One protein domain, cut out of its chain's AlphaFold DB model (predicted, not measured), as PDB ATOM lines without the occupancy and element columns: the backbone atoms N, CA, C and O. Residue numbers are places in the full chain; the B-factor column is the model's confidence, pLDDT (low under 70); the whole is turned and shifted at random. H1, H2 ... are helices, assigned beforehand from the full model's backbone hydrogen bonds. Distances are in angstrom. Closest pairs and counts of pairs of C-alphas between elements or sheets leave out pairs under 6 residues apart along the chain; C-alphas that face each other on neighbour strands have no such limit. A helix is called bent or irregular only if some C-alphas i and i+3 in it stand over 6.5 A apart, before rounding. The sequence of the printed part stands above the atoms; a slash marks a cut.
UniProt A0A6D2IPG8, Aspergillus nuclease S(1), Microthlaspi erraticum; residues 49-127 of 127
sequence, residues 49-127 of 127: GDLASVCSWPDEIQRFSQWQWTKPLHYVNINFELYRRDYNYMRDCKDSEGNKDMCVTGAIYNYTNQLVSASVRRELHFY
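AT A GLANCE: This is residues 49 to 127 of the 127 residues of the protein "Aspergillus nuclease S(1)" of Microthlaspi erraticum (UniProt A0A6D2IPG8). One long helix, H5, meets the end of the shorter H3 near its own start, and the two make a corner like an L; most of H5, residues 111 to 124, then sticks out as an arm with the tail 125 to 127. The rest of the body is short helices and loops round that corner, while residues 49 to 57 and the loop 80 to 85 also stick out from it. The printed part has 79 residues with five named helices, H1 to H5 in that order, and no named strand; the class is all helix. The whole is loose, with a radius of gyration of the C-alphas of 16.1 A, and elongated, spanning 54 by 28 by 23 A.

IN THESE COORDINATES: H1, residues 51 to 54, is 5.8 A long and begins with C-alpha 51 at (140.253, 172.747, 180.929). H2, residues 57 to 61, is 6.2 A long. H3, residues 65 to 74, is 16.3 A long and irregular, with C-alphas 66 and 69 lying 7.7 A apart; C-alpha 74 is at (152.545, 159.582, 178.167). H4, residues 89 to 92, is 5.4 A long. H5, residues 104 to 124, is 30.3 A long and ends with C-alpha 124 at (126.106, 157.246, 197.751).

HOW THE PARTS SIT: H1 and H2 meet only through their link. H2 and H3 only just touch, with 3 pairs of C-alphas within 8 A; the closest are those of Ile 61 and Trp 67, 6.1 A apart. H3 and H5 touch only at their ends, about perpendicular at 74 degrees; their closest C-alphas are those of Leu 73 and Val 104, 4.4 A apart. H5 touches H3 with residues 104 to 107 alone. H4 touches no helix: it is apart from H3, and only just apart from H5, with a closest C-alpha distance of 8.1 A. In H2 and H5 every O i to N i+4 pair is within hydrogen-bond range; in H3 it is 0 of 6, beside 5 of 7 O i to N i+3 pairs, and H1 and H4 are too short for an i+4 pair.

THE WHOLE: The C-alphas of Tyr 83 and Tyr 127, the two farthest apart, are 54.8 A from each other. Without the stretches that stand free, the body has 47 residues and spans 32 by 20 by 16 A. The printed part has no cut and ends at the chain's last residue. The links H1 to H2 and H2 to H3 are tight; H3 to H4, with 14 residues, and H4 to H5, with 11, are long. The mean pLDDT of the printed part is 89.8, and the model's confidence is under 70 at residues 80 to 83 and 124 to 127.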
ATOM      1  N   GLY A  49     137.972 177.941 184.846       88.62
ATOM      2  CA  GLY A  49     137.008 177.069 184.173       88.62
ATOM      3  C   GLY A  49     137.403 176.617 182.760       88.62
ATOM      4  O   GLY A  49     136.572 175.999 182.093       88.62
ATOM      5  N   ASP A  50     138.628 176.899 182.311       89.44
ATOM      6  CA  ASP A  50     139.186 176.434 181.043       89.44
ATOM      7  C   ASP A  50     140.046 175.180 181.254       89.44
ATOM      8  O   ASP A  50     141.168 175.252 181.755       89.44
ATOM      9  N   LEU A  51     139.526 174.017 180.847       91.94
ATOM     10  CA  LEU A  51     140.253 172.747 180.929       91.94
ATOM     11  C   LEU A  51     141.544 172.765 180.098       91.94
ATOM     12  O   LEU A  51     142.537 172.178 180.518       91.94
ATOM     13  N   ALA A  52     141.557 173.453 178.950       90.62
ATOM     14  CA  ALA A  52     142.723 173.467 178.070       90.62
ATOM     15  C   ALA A  52     143.942 174.111 178.747       90.62
ATOM     16  O   ALA A  52     145.072 173.686 178.508       90.62
ATOM     17  N   SER A  53     143.709 175.070 179.650       92.62
ATOM     18  CA  SER A  53     144.762 175.770 180.394       92.62
ATOM     19  C   SER A  53     145.601 174.864 181.304       92.62
ATOM     20  O   SER A  53     146.701 175.251 181.688       92.62
ATOM     21  N   VAL A  54     145.115 173.660 181.632       93.44
ATOM     22  CA  VAL A  54     145.813 172.695 182.499       93.44
ATOM     23  C   VAL A  54     146.230 171.415 181.772       93.44
ATOM     24  O   VAL A  54     146.847 170.548 182.382       93.44
ATOM     25  N   CYS A  55     145.950 171.272 180.472       93.62
ATOM     26  CA  CYS A  55     146.267 170.042 179.735       93.62
ATOM     27  C   CYS A  55     147.775 169.757 179.631       93.62
ATOM     28  O   CYS A  55     148.155 168.599 179.490       93.62
ATOM     29  N   SER A  56     148.630 170.779 179.729       94.81
ATOM     30  CA  SER A  56     150.093 170.616 179.743       94.81
ATOM     31  C   SER A  56     150.664 170.290 181.127       94.81
ATOM     32  O   SER A  56     151.838 169.946 181.234       94.81
ATOM     33  N   TRP A  57     149.854 170.342 182.189       96.44
ATOM     34  CA  TRP A  57     150.306 170.081 183.558       96.44
ATOM     35  C   TRP A  57     150.973 168.701 183.739       96.44
ATOM     36  O   TRP A  57     152.036 168.651 184.360       96.44
ATOM     37  N   PRO A  58     150.463 167.588 183.163       97.19
ATOM     38  CA  PRO A  58     151.150 166.295 183.237       97.19
ATOM     39  C   PRO A  58     152.573 166.332 182.656       97.19
ATOM     40  O   PRO A  58     153.492 165.738 183.223       97.19
ATOM     41  N   ASP A  59     152.783 167.083 181.567       97.00
ATOM     42  CA  ASP A  59     154.101 167.221 180.937       97.00
ATOM     43  C   ASP A  59     155.076 168.061 181.772       97.00
ATOM     44  O   ASP A  59     156.297 167.895 181.676       97.00
ATOM     45  N   GLU A  60     154.550 168.968 182.592       96.31
ATOM     46  CA  GLU A  60     155.333 169.775 183.517       96.31
ATOM     47  C   GLU A  60     155.745 168.966 184.746       96.31
ATOM     48  O   GLU A  60     156.929 168.953 185.099       96.31
ATOM     49  N   ILE A  61     154.800 168.254 185.374       97.12
ATOM     50  CA  ILE A  61     155.070 167.593 186.653       97.12
ATOM     51  C   ILE A  61     156.010 166.405 186.532       97.12
ATOM     52  O   ILE A  61     156.790 166.177 187.453       97.12
ATOM     53  N   GLN A  62     155.998 165.689 185.402       95.88
ATOM     54  CA  GLN A  62     156.840 164.505 185.188       95.88
ATOM     55  C   GLN A  62     158.350 164.803 185.296       95.88
ATOM     56  O   GLN A  62     159.178 163.892 185.370       95.88
ATOM     57  N   ARG A  63     158.735 166.088 185.291       95.75
ATOM     58  CA  ARG A  63     160.112 166.553 185.490       95.75
ATOM     59  C   ARG A  63     160.541 166.530 186.960       95.75
ATOM     60  O   ARG A  63     161.738 166.428 187.224       95.75
ATOM     61  N   PHE A  64     159.604 166.599 187.905       97.81
ATOM     62  CA  PHE A  64     159.896 166.567 189.339       97.81
ATOM     63  C   PHE A  64     160.078 165.131 189.837       97.81
ATOM     64  O   PHE A  64     159.354 164.229 189.419       97.81
ATOM     65  N   SER A  65     161.030 164.916 190.751       96.81
ATOM     66  CA  SER A  65     161.416 163.583 191.246       96.81
ATOM     67  C   SER A  65     160.234 162.778 191.790       96.81
ATOM     68  O   SER A  65     160.095 161.604 191.463       96.81
ATOM     69  N   GLN A  66     159.334 163.418 192.538       97.50
ATOM     70  CA  GLN A  66     158.157 162.774 193.128       97.50
ATOM     71  C   GLN A  66     157.108 162.303 192.102       97.50
ATOM     72  O   GLN A  66     156.254 161.484 192.433       97.50
ATOM     73  N   TRP A  67     157.171 162.791 190.859       97.81
ATOM     74  CA  TRP A  67     156.228 162.460 189.785       97.81
ATOM     75  C   TRP A  67     156.900 161.767 188.598       97.81
ATOM     76  O   TRP A  67     156.266 161.562 187.572       97.81
ATOM     77  N   GLN A  68     158.166 161.353 188.704       95.75
ATOM     78  CA  GLN A  68     158.854 160.691 187.585       95.75
ATOM     79  C   GLN A  68     158.183 159.387 187.143       95.75
ATOM     80  O   GLN A  68     158.278 159.026 185.970       95.75
ATOM     81  N   TRP A  69     157.473 158.719 188.053       96.12
ATOM     82  CA  TRP A  69     156.704 157.512 187.759       96.12
ATOM     83  C   TRP A  69     155.603 157.741 186.712       96.12
ATOM     84  O   TRP A  69     155.148 156.781 186.098       96.12
ATOM     85  N   THR A  70     155.186 158.989 186.459       97.56
ATOM     86  CA  THR A  70     154.170 159.286 185.443       97.56
ATOM     87  C   THR A  70     154.732 159.309 184.025       97.56
ATOM     88  O   THR A  70     153.956 159.208 183.084       97.56
ATOM     89  N   LYS A  71     156.056 159.397 183.827       96.94
ATOM     90  CA  LYS A  71     156.665 159.514 182.486       96.94
ATOM     91  C   LYS A  71     156.208 158.431 181.495       96.94
ATOM     92  O   LYS A  71     155.843 158.790 180.376       96.94
ATOM     93  N   PRO A  72     156.188 157.130 181.853       97.38
ATOM     94  CA  PRO A  72     155.765 156.082 180.921       97.38
ATOM     95  C   PRO A  72     154.289 156.204 180.520       97.38
ATOM     96  O   PRO A  72     153.890 155.724 179.466       97.38
ATOM     97  N   LEU A  73     153.475 156.901 181.317       98.31
ATOM     98  CA  LEU A  73     152.043 157.080 181.076       98.31
ATOM     99  C   LEU A  73     151.733 158.010 179.891       98.31
ATOM    100  O   LEU A  73     150.576 158.132 179.508       98.31
ATOM    101  N   HIS A  74     152.734 158.669 179.301       97.62
ATOM    102  CA  HIS A  74     152.545 159.582 178.167       97.62
ATOM    103  C   HIS A  74     152.635 158.887 176.801       97.62
ATOM    104  O   HIS A  74     152.339 159.501 175.778       97.62
ATOM    105  N   TYR A  75     153.047 157.619 176.750       96.06
ATOM    106  CA  TYR A  75     153.252 156.905 175.492       96.06
ATOM    107  C   TYR A  75     152.991 155.403 175.623       96.06
ATOM    108  O   TYR A  75     152.689 154.878 176.693       96.06
ATOM    109  N   VAL A  76     153.072 154.702 174.494       94.75
ATOM    110  CA  VAL A  76     153.166 153.244 174.440       94.75
ATOM    111  C   VAL A  76     154.279 152.877 173.470       94.75
ATOM    112  O   VAL A  76     154.307 153.352 172.336       94.75
ATOM    113  N   ASN A  77     155.206 152.040 173.926       89.75
ATOM    114  CA  ASN A  77     156.291 151.551 173.090       89.75
ATOM    115  C   ASN A  77     155.859 150.232 172.453       89.75
ATOM    116  O   ASN A  77     155.864 149.187 173.100       89.75
ATOM    117  N   ILE A  78     155.474 150.285 171.180       88.38
ATOM    118  CA  ILE A  78     155.186 149.078 170.402       88.38
ATOM    119  C   ILE A  78     156.525 148.443 170.032       88.38
ATOM    120  O   ILE A  78     157.383 149.096 169.436       88.38
ATOM    121  N   ASN A  79     156.723 147.178 170.405       74.69
ATOM    122  CA  ASN A  79     157.974 146.490 170.108       74.69
ATOM    123  C   ASN A  79     158.119 146.246 168.589       74.69
ATOM    124  O   ASN A  79     157.456 145.373 168.022       74.69
ATOM    125  N   PHE A  80     159.025 146.993 167.951       68.06
ATOM    126  CA  PHE A  80     159.332 146.897 166.521       68.06
ATOM    127  C   PHE A  80     160.239 145.713 166.146       68.06
ATOM    128  O   PHE A  80     160.315 145.370 164.965       68.06
ATOM    129  N   GLU A  81     160.895 145.055 167.108       68.06
ATOM    130  CA  GLU A  81     161.891 143.997 166.856       68.06
ATOM    131  C   GLU A  81     161.298 142.753 166.173       68.06
ATOM    132  O   GLU A  81     162.025 141.946 165.601       68.06
ATOM    133  N   LEU A  82     159.970 142.609 166.174       63.31
ATOM    134  CA  LEU A  82     159.269 141.474 165.570       63.31
ATOM    135  C   LEU A  82     158.571 141.799 164.239       63.31
ATOM    136  O   LEU A  82     157.710 141.027 163.821       63.31
ATOM    137  N   TYR A  83     158.851 142.948 163.600       66.19
ATOM    138  CA  TYR A  83     158.079 143.445 162.436       66.19
ATOM    139  C   TYR A  83     156.563 143.571 162.701       66.19
ATOM    140  O   TYR A  83     155.750 143.724 161.782       66.19
ATOM    141  N   ARG A  84     156.168 143.528 163.975       70.44
ATOM    142  CA  ARG A  84     154.786 143.638 164.418       70.44
ATOM    143  C   ARG A  84     154.406 145.107 164.504       70.44
ATOM    144  O   ARG A  84     155.073 145.900 165.155       70.44
ATOM    145  N   ARG A  85     153.346 145.462 163.777       78.00
ATOM    146  CA  ARG A  85     152.780 146.821 163.714       78.00
ATOM    147  C   ARG A  85     151.442 146.917 164.448       78.00
ATOM    148  O   ARG A  85     150.774 147.941 164.369       78.00
ATOM    149  N   ASP A  86     151.035 145.841 165.114       88.62
ATOM    150  CA  ASP A  86     149.844 145.771 165.946       88.62
ATOM    151  C   ASP A  86     150.167 146.171 167.383       88.62
ATOM    152  O   ASP A  86     151.217 145.812 167.912       88.62
ATOM    153  N   TYR A  87     149.240 146.875 168.021       91.44
ATOM    154  CA  TYR A  87     149.274 147.118 169.455       91.44
ATOM    155  C   TYR A  87     148.678 145.917 170.204       91.44
ATOM    156  O   TYR A  87     147.568 145.475 169.905       91.44
ATOM    157  N   ASN A  88     149.398 145.415 171.207       93.38
ATOM    158  CA  ASN A  88     148.928 144.381 172.121       93.38
ATOM    159  C   ASN A  88     149.113 144.845 173.570       93.38
ATOM    160  O   ASN A  88     150.242 145.020 174.023       93.38
ATOM    161  N   TYR A  89     148.011 144.983 174.314       94.19
ATOM    162  CA  TYR A  89     148.024 145.524 175.678       94.19
ATOM    163  C   TYR A  89     149.020 144.807 176.601       94.19
ATOM    164  O   TYR A  89     149.871 145.446 177.210       94.19
ATOM    165  N   MET A  90     148.971 143.473 176.656       92.75
ATOM    166  CA  MET A  90     149.803 142.676 177.566       92.75
ATOM    167  C   MET A  90     151.292 142.720 177.207       92.75
ATOM    168  O   MET A  90     152.148 142.578 178.080       92.75
ATOM    169  N   ARG A  91     151.611 142.883 175.920       91.94
ATOM    170  CA  ARG A  91     152.990 142.945 175.424       91.94
ATOM    171  C   ARG A  91     153.583 144.347 175.549       91.94
ATOM    172  O   ARG A  91     154.742 144.451 175.950       91.94
ATOM    173  N   ASP A  92     152.801 145.367 175.193       93.62
ATOM    174  CA  ASP A  92     153.271 146.730 174.925       93.62
ATOM    175  C   ASP A  92     152.947 147.723 176.054       93.62
ATOM    176  O   ASP A  92     153.648 148.721 176.195       93.62
ATOM    177  N   CYS A  93     151.912 147.487 176.875       96.12
ATOM    178  CA  CYS A  93     151.557 148.394 177.972       96.12
ATOM    179  C   CYS A  93     152.349 148.092 179.246       96.12
ATOM    180  O   CYS A  93     151.842 147.517 180.212       96.12
ATOM    181  N   LYS A  94     153.624 148.464 179.216       95.62
ATOM    182  CA  LYS A  94     154.553 148.350 180.338       95.62
ATOM    183  C   LYS A  94     155.657 149.394 180.225       95.62
ATOM    184  O   LYS A  94     155.950 149.857 179.122       95.62
ATOM    185  N   ASP A  95     156.280 149.731 181.345       94.56
ATOM    186  CA  ASP A  95     157.459 150.599 181.349       94.56
ATOM    187  C   ASP A  95     158.744 149.835 180.969       94.56
ATOM    188  O   ASP A  95     158.725 148.647 180.634       94.56
ATOM    189  N   SER A  96     159.884 150.529 181.012       91.50
ATOM    190  CA  SER A  96     161.206 149.959 180.727       91.50
ATOM    191  C   SER A  96     161.652 148.877 181.714       91.50
ATOM    192  O   SER A  96     162.534 148.090 181.381       91.50
ATOM    193  N   GLU A  97     161.066 148.832 182.910       93.62
ATOM    194  CA  GLU A  97     161.341 147.819 183.935       93.62
ATOM    195  C   GLU A  97     160.404 146.606 183.800       93.62
ATOM    196  O   GLU A  97     160.601 145.578 184.445       93.62
ATOM    197  N   GLY A  98     159.405 146.691 182.916       93.06
ATOM    198  CA  GLY A  98     158.415 145.646 182.688       93.06
ATOM    199  C   GLY A  98     157.214 145.713 183.633       93.06
ATOM    200  O   GLY A  98     156.406 144.779 183.626       93.06
ATOM    201  N   ASN A  99     157.054 146.797 184.400       96.12
ATOM    202  CA  ASN A  99     155.871 147.011 185.226       96.12
ATOM    203  C   ASN A  99     154.650 147.184 184.318       96.12
ATOM    204  O   ASN A  99     154.630 148.047 183.438       96.12
ATOM    205  N   LYS A 100     153.637 146.336 184.511       96.81
ATOM    206  CA  LYS A 100     152.410 146.327 183.700       96.81
ATOM    207  C   LYS A 100     151.591 147.595 183.916       96.81
ATOM    208  O   LYS A 100     151.710 148.243 184.950       96.81
ATOM    209  N   ASP A 101     150.748 147.919 182.938       97.38
ATOM    210  CA  ASP A 101     149.802 149.047 182.957       97.38
ATOM    211  C   ASP A 101     150.462 150.440 182.959       97.38
ATOM    212  O   ASP A 101     149.780 151.464 182.888       97.38
ATOM    213  N   MET A 102     151.796 150.491 182.951       97.56
ATOM    214  CA  MET A 102     152.592 151.714 182.908       97.56
ATOM    215  C   MET A 102     152.751 152.223 181.471       97.56
ATOM    216  O   MET A 102     153.846 152.250 180.913       97.56
ATOM    217  N   CYS A 103     151.633 152.597 180.850       97.69
ATOM    218  CA  CYS A 103     151.590 153.216 179.527       97.69
ATOM    219  C   CYS A 103     150.358 154.130 179.374       97.69
ATOM    220  O   CYS A 103     149.474 154.137 180.232       97.69
ATOM    221  N   VAL A 104     150.240 154.865 178.263       98.06
ATOM    222  CA  VAL A 104     149.122 155.806 178.031       98.06
ATOM    223  C   VAL A 104     147.733 155.165 178.041       98.06
ATOM    224  O   VAL A 104     146.788 155.738 178.575       98.06
ATOM    225  N   THR A 105     147.585 153.955 177.505       97.69
ATOM    226  CA  THR A 105     146.283 153.264 177.501       97.69
ATOM    227  C   THR A 105     145.897 152.775 178.900       97.69
ATOM    228  O   THR A 105     144.742 152.935 179.297       97.69
ATOM    229  N   GLY A 106     146.865 152.274 179.675       98.19
ATOM    230  CA  GLY A 106     146.682 151.931 181.087       98.19
ATOM    231  C   GLY A 106     146.350 153.156 181.943       98.19
ATOM    232  O   GLY A 106     145.441 153.108 182.770       98.19
ATOM    233  N   ALA A 107     146.995 154.296 181.681       98.31
ATOM    234  CA  ALA A 107     146.699 155.561 182.349       98.31
ATOM    235  C   ALA A 107     145.271 156.049 182.068       98.31
ATOM    236  O   ALA A 107     144.548 156.389 183.004       98.31
ATOM    237  N   ILE A 108     144.838 156.028 180.799       98.19
ATOM    238  CA  ILE A 108     143.457 156.359 180.417       98.19
ATOM    239  C   ILE A 108     142.474 155.470 181.186       98.19
ATOM    240  O   ILE A 108     141.537 155.985 181.797       98.19
ATOM    241  N   TYR A 109     142.699 154.153 181.205       97.94
ATOM    242  CA  TYR A 109     141.849 153.214 181.939       97.94
ATOM    243  C   TYR A 109     141.814 153.510 183.450       97.94
ATOM    244  O   TYR A 109     140.738 153.606 184.043       97.94
ATOM    245  N   ASN A 110     142.976 153.725 184.071       98.25
ATOM    246  CA  ASN A 110     143.097 154.020 185.498       98.25
ATOM    247  C   ASN A 110     142.360 155.315 185.880       98.25
ATOM    248  O   ASN A 110     141.472 155.297 186.734       98.25
ATOM    249  N   TYR A 111     142.663 156.435 185.218       97.62
ATOM    250  CA  TYR A 111     142.044 157.721 185.552       97.62
ATOM    251  C   TYR A 111     140.549 157.767 185.213       97.62
ATOM    252  O   TYR A 111     139.782 158.413 185.930       97.62
ATOM    253  N   THR A 112     140.099 157.018 184.199       97.06
ATOM    254  CA  THR A 112     138.662 156.826 183.936       97.06
ATOM    255  C   THR A 112     137.984 156.147 185.125       97.06
ATOM    256  O   THR A 112     136.982 156.648 185.636       97.06
ATOM    257  N   ASN A 113     138.558 155.053 185.629       96.88
ATOM    258  CA  ASN A 113     138.001 154.327 186.771       96.88
ATOM    259  C   ASN A 113     138.019 155.141 188.067       96.88
ATOM    260  O   ASN A 113     137.086 155.034 188.865       96.88
ATOM    261  N   GLN A 114     139.032 155.986 188.274       95.94
ATOM    262  CA  GLN A 114     139.056 156.914 189.406       95.94
ATOM    263  C   GLN A 114     137.897 157.917 189.333       95.94
ATOM    264  O   GLN A 114     137.212 158.132 190.336       95.94
ATOM    265  N   LEU A 115     137.625 158.486 188.153       94.12
ATOM    266  CA  LEU A 115     136.513 159.420 187.957       94.12
ATOM    267  C   LEU A 115     135.146 158.751 188.157       94.12
ATOM    268  O   LEU A 115     134.300 159.322 188.846       94.12
ATOM    269  N   VAL A 116     134.954 157.539 187.625       92.31
ATOM    270  CA  VAL A 116     133.723 156.748 187.809       92.31
ATOM    271  C   VAL A 116     133.527 156.368 189.280       92.31
ATOM    272  O   VAL A 116     132.459 156.569 189.850       92.31
ATOM    273  N   SER A 117     134.573 155.887 189.951       90.00
ATOM    274  CA  SER A 117     134.491 155.536 191.375       90.00
ATOM    275  C   SER A 117     134.159 156.757 192.238       90.00
ATOM    276  O   SER A 117     133.382 156.671 193.190       90.00
ATOM    277  N   ALA A 118     134.715 157.922 191.896       85.94
ATOM    278  CA  ALA A 118     134.431 159.179 192.577       85.94
ATOM    279  C   ALA A 118     133.030 159.739 192.267       85.94
ATOM    280  O   ALA A 118     132.490 160.487 193.087       85.94
ATOM    281  N   SER A 119     132.433 159.440 191.107       83.81
ATOM    282  CA  SER A 119     131.040 159.810 190.819       83.81
ATOM    283  C   SER A 119     130.069 158.930 191.600       83.81
ATOM    284  O   SER A 119     129.232 159.471 192.316       83.81
ATOM    285  N   VAL A 120     130.260 157.606 191.582       79.56
ATOM    286  CA  VAL A 120     129.430 156.649 192.337       79.56
ATOM    287  C   VAL A 120     129.491 156.930 193.839       79.56
ATOM    288  O   VAL A 120     128.463 157.003 194.506       79.56
ATOM    289  N   ARG A 121     130.689 157.162 194.394       80.44
ATOM    290  CA  ARG A 121     130.832 157.518 195.814       80.44
ATOM    291  C   ARG A 121     130.071 158.798 196.162       80.44
ATOM    292  O   ARG A 121     129.488 158.879 197.236       80.44
ATOM    293  N   ARG A 122     130.082 159.802 195.279       75.00
ATOM    294  CA  ARG A 122     129.328 161.041 195.503       75.00
ATOM    295  C   ARG A 122     127.832 160.774 195.547       75.00
ATOM    296  O   ARG A 122     127.202 161.283 196.458       75.00
ATOM    297  N   GLU A 123     127.295 159.958 194.644       71.88
ATOM    298  CA  GLU A 123     125.881 159.562 194.673       71.88
ATOM    299  C   GLU A 123     125.512 158.873 195.991       71.88
ATOM    300  O   GLU A 123     124.543 159.274 196.620       71.88
ATOM    301  N   LEU A 124     126.332 157.933 196.472       68.50
ATOM    302  CA  LEU A 124     126.106 157.246 197.751       68.50
ATOM    303  C   LEU A 124     126.173 158.161 198.985       68.50
ATOM    304  O   LEU A 124     125.601 157.813 200.005       68.50
ATOM    305  N   HIS A 125     126.858 159.306 198.921       63.78
ATOM    306  CA  HIS A 125     126.861 160.302 200.005       63.78
ATOM    307  C   HIS A 125     125.642 161.242 199.980       63.78
ATOM    308  O   HIS A 125     125.477 162.031 200.910       63.78
ATOM    309  N   PHE A 126     124.828 161.205 198.921       58.09
ATOM    310  CA  PHE A 126     123.572 161.957 198.821       58.09
ATOM    311  C   PHE A 126     122.332 161.115 199.184       58.09
ATOM    312  O   PHE A 126     121.226 161.657 199.153       58.09
ATOM    313  N   TYR A 127     122.515 159.838 199.538       46.41
ATOM    314  CA  TYR A 127     121.506 158.945 200.124       46.41
ATOM    315  C   TYR A 127     121.834 158.673 201.595       46.41
ATOM    316  O   TYR A 127     120.874 158.463 202.367       46.41
TER     317      TYR A 127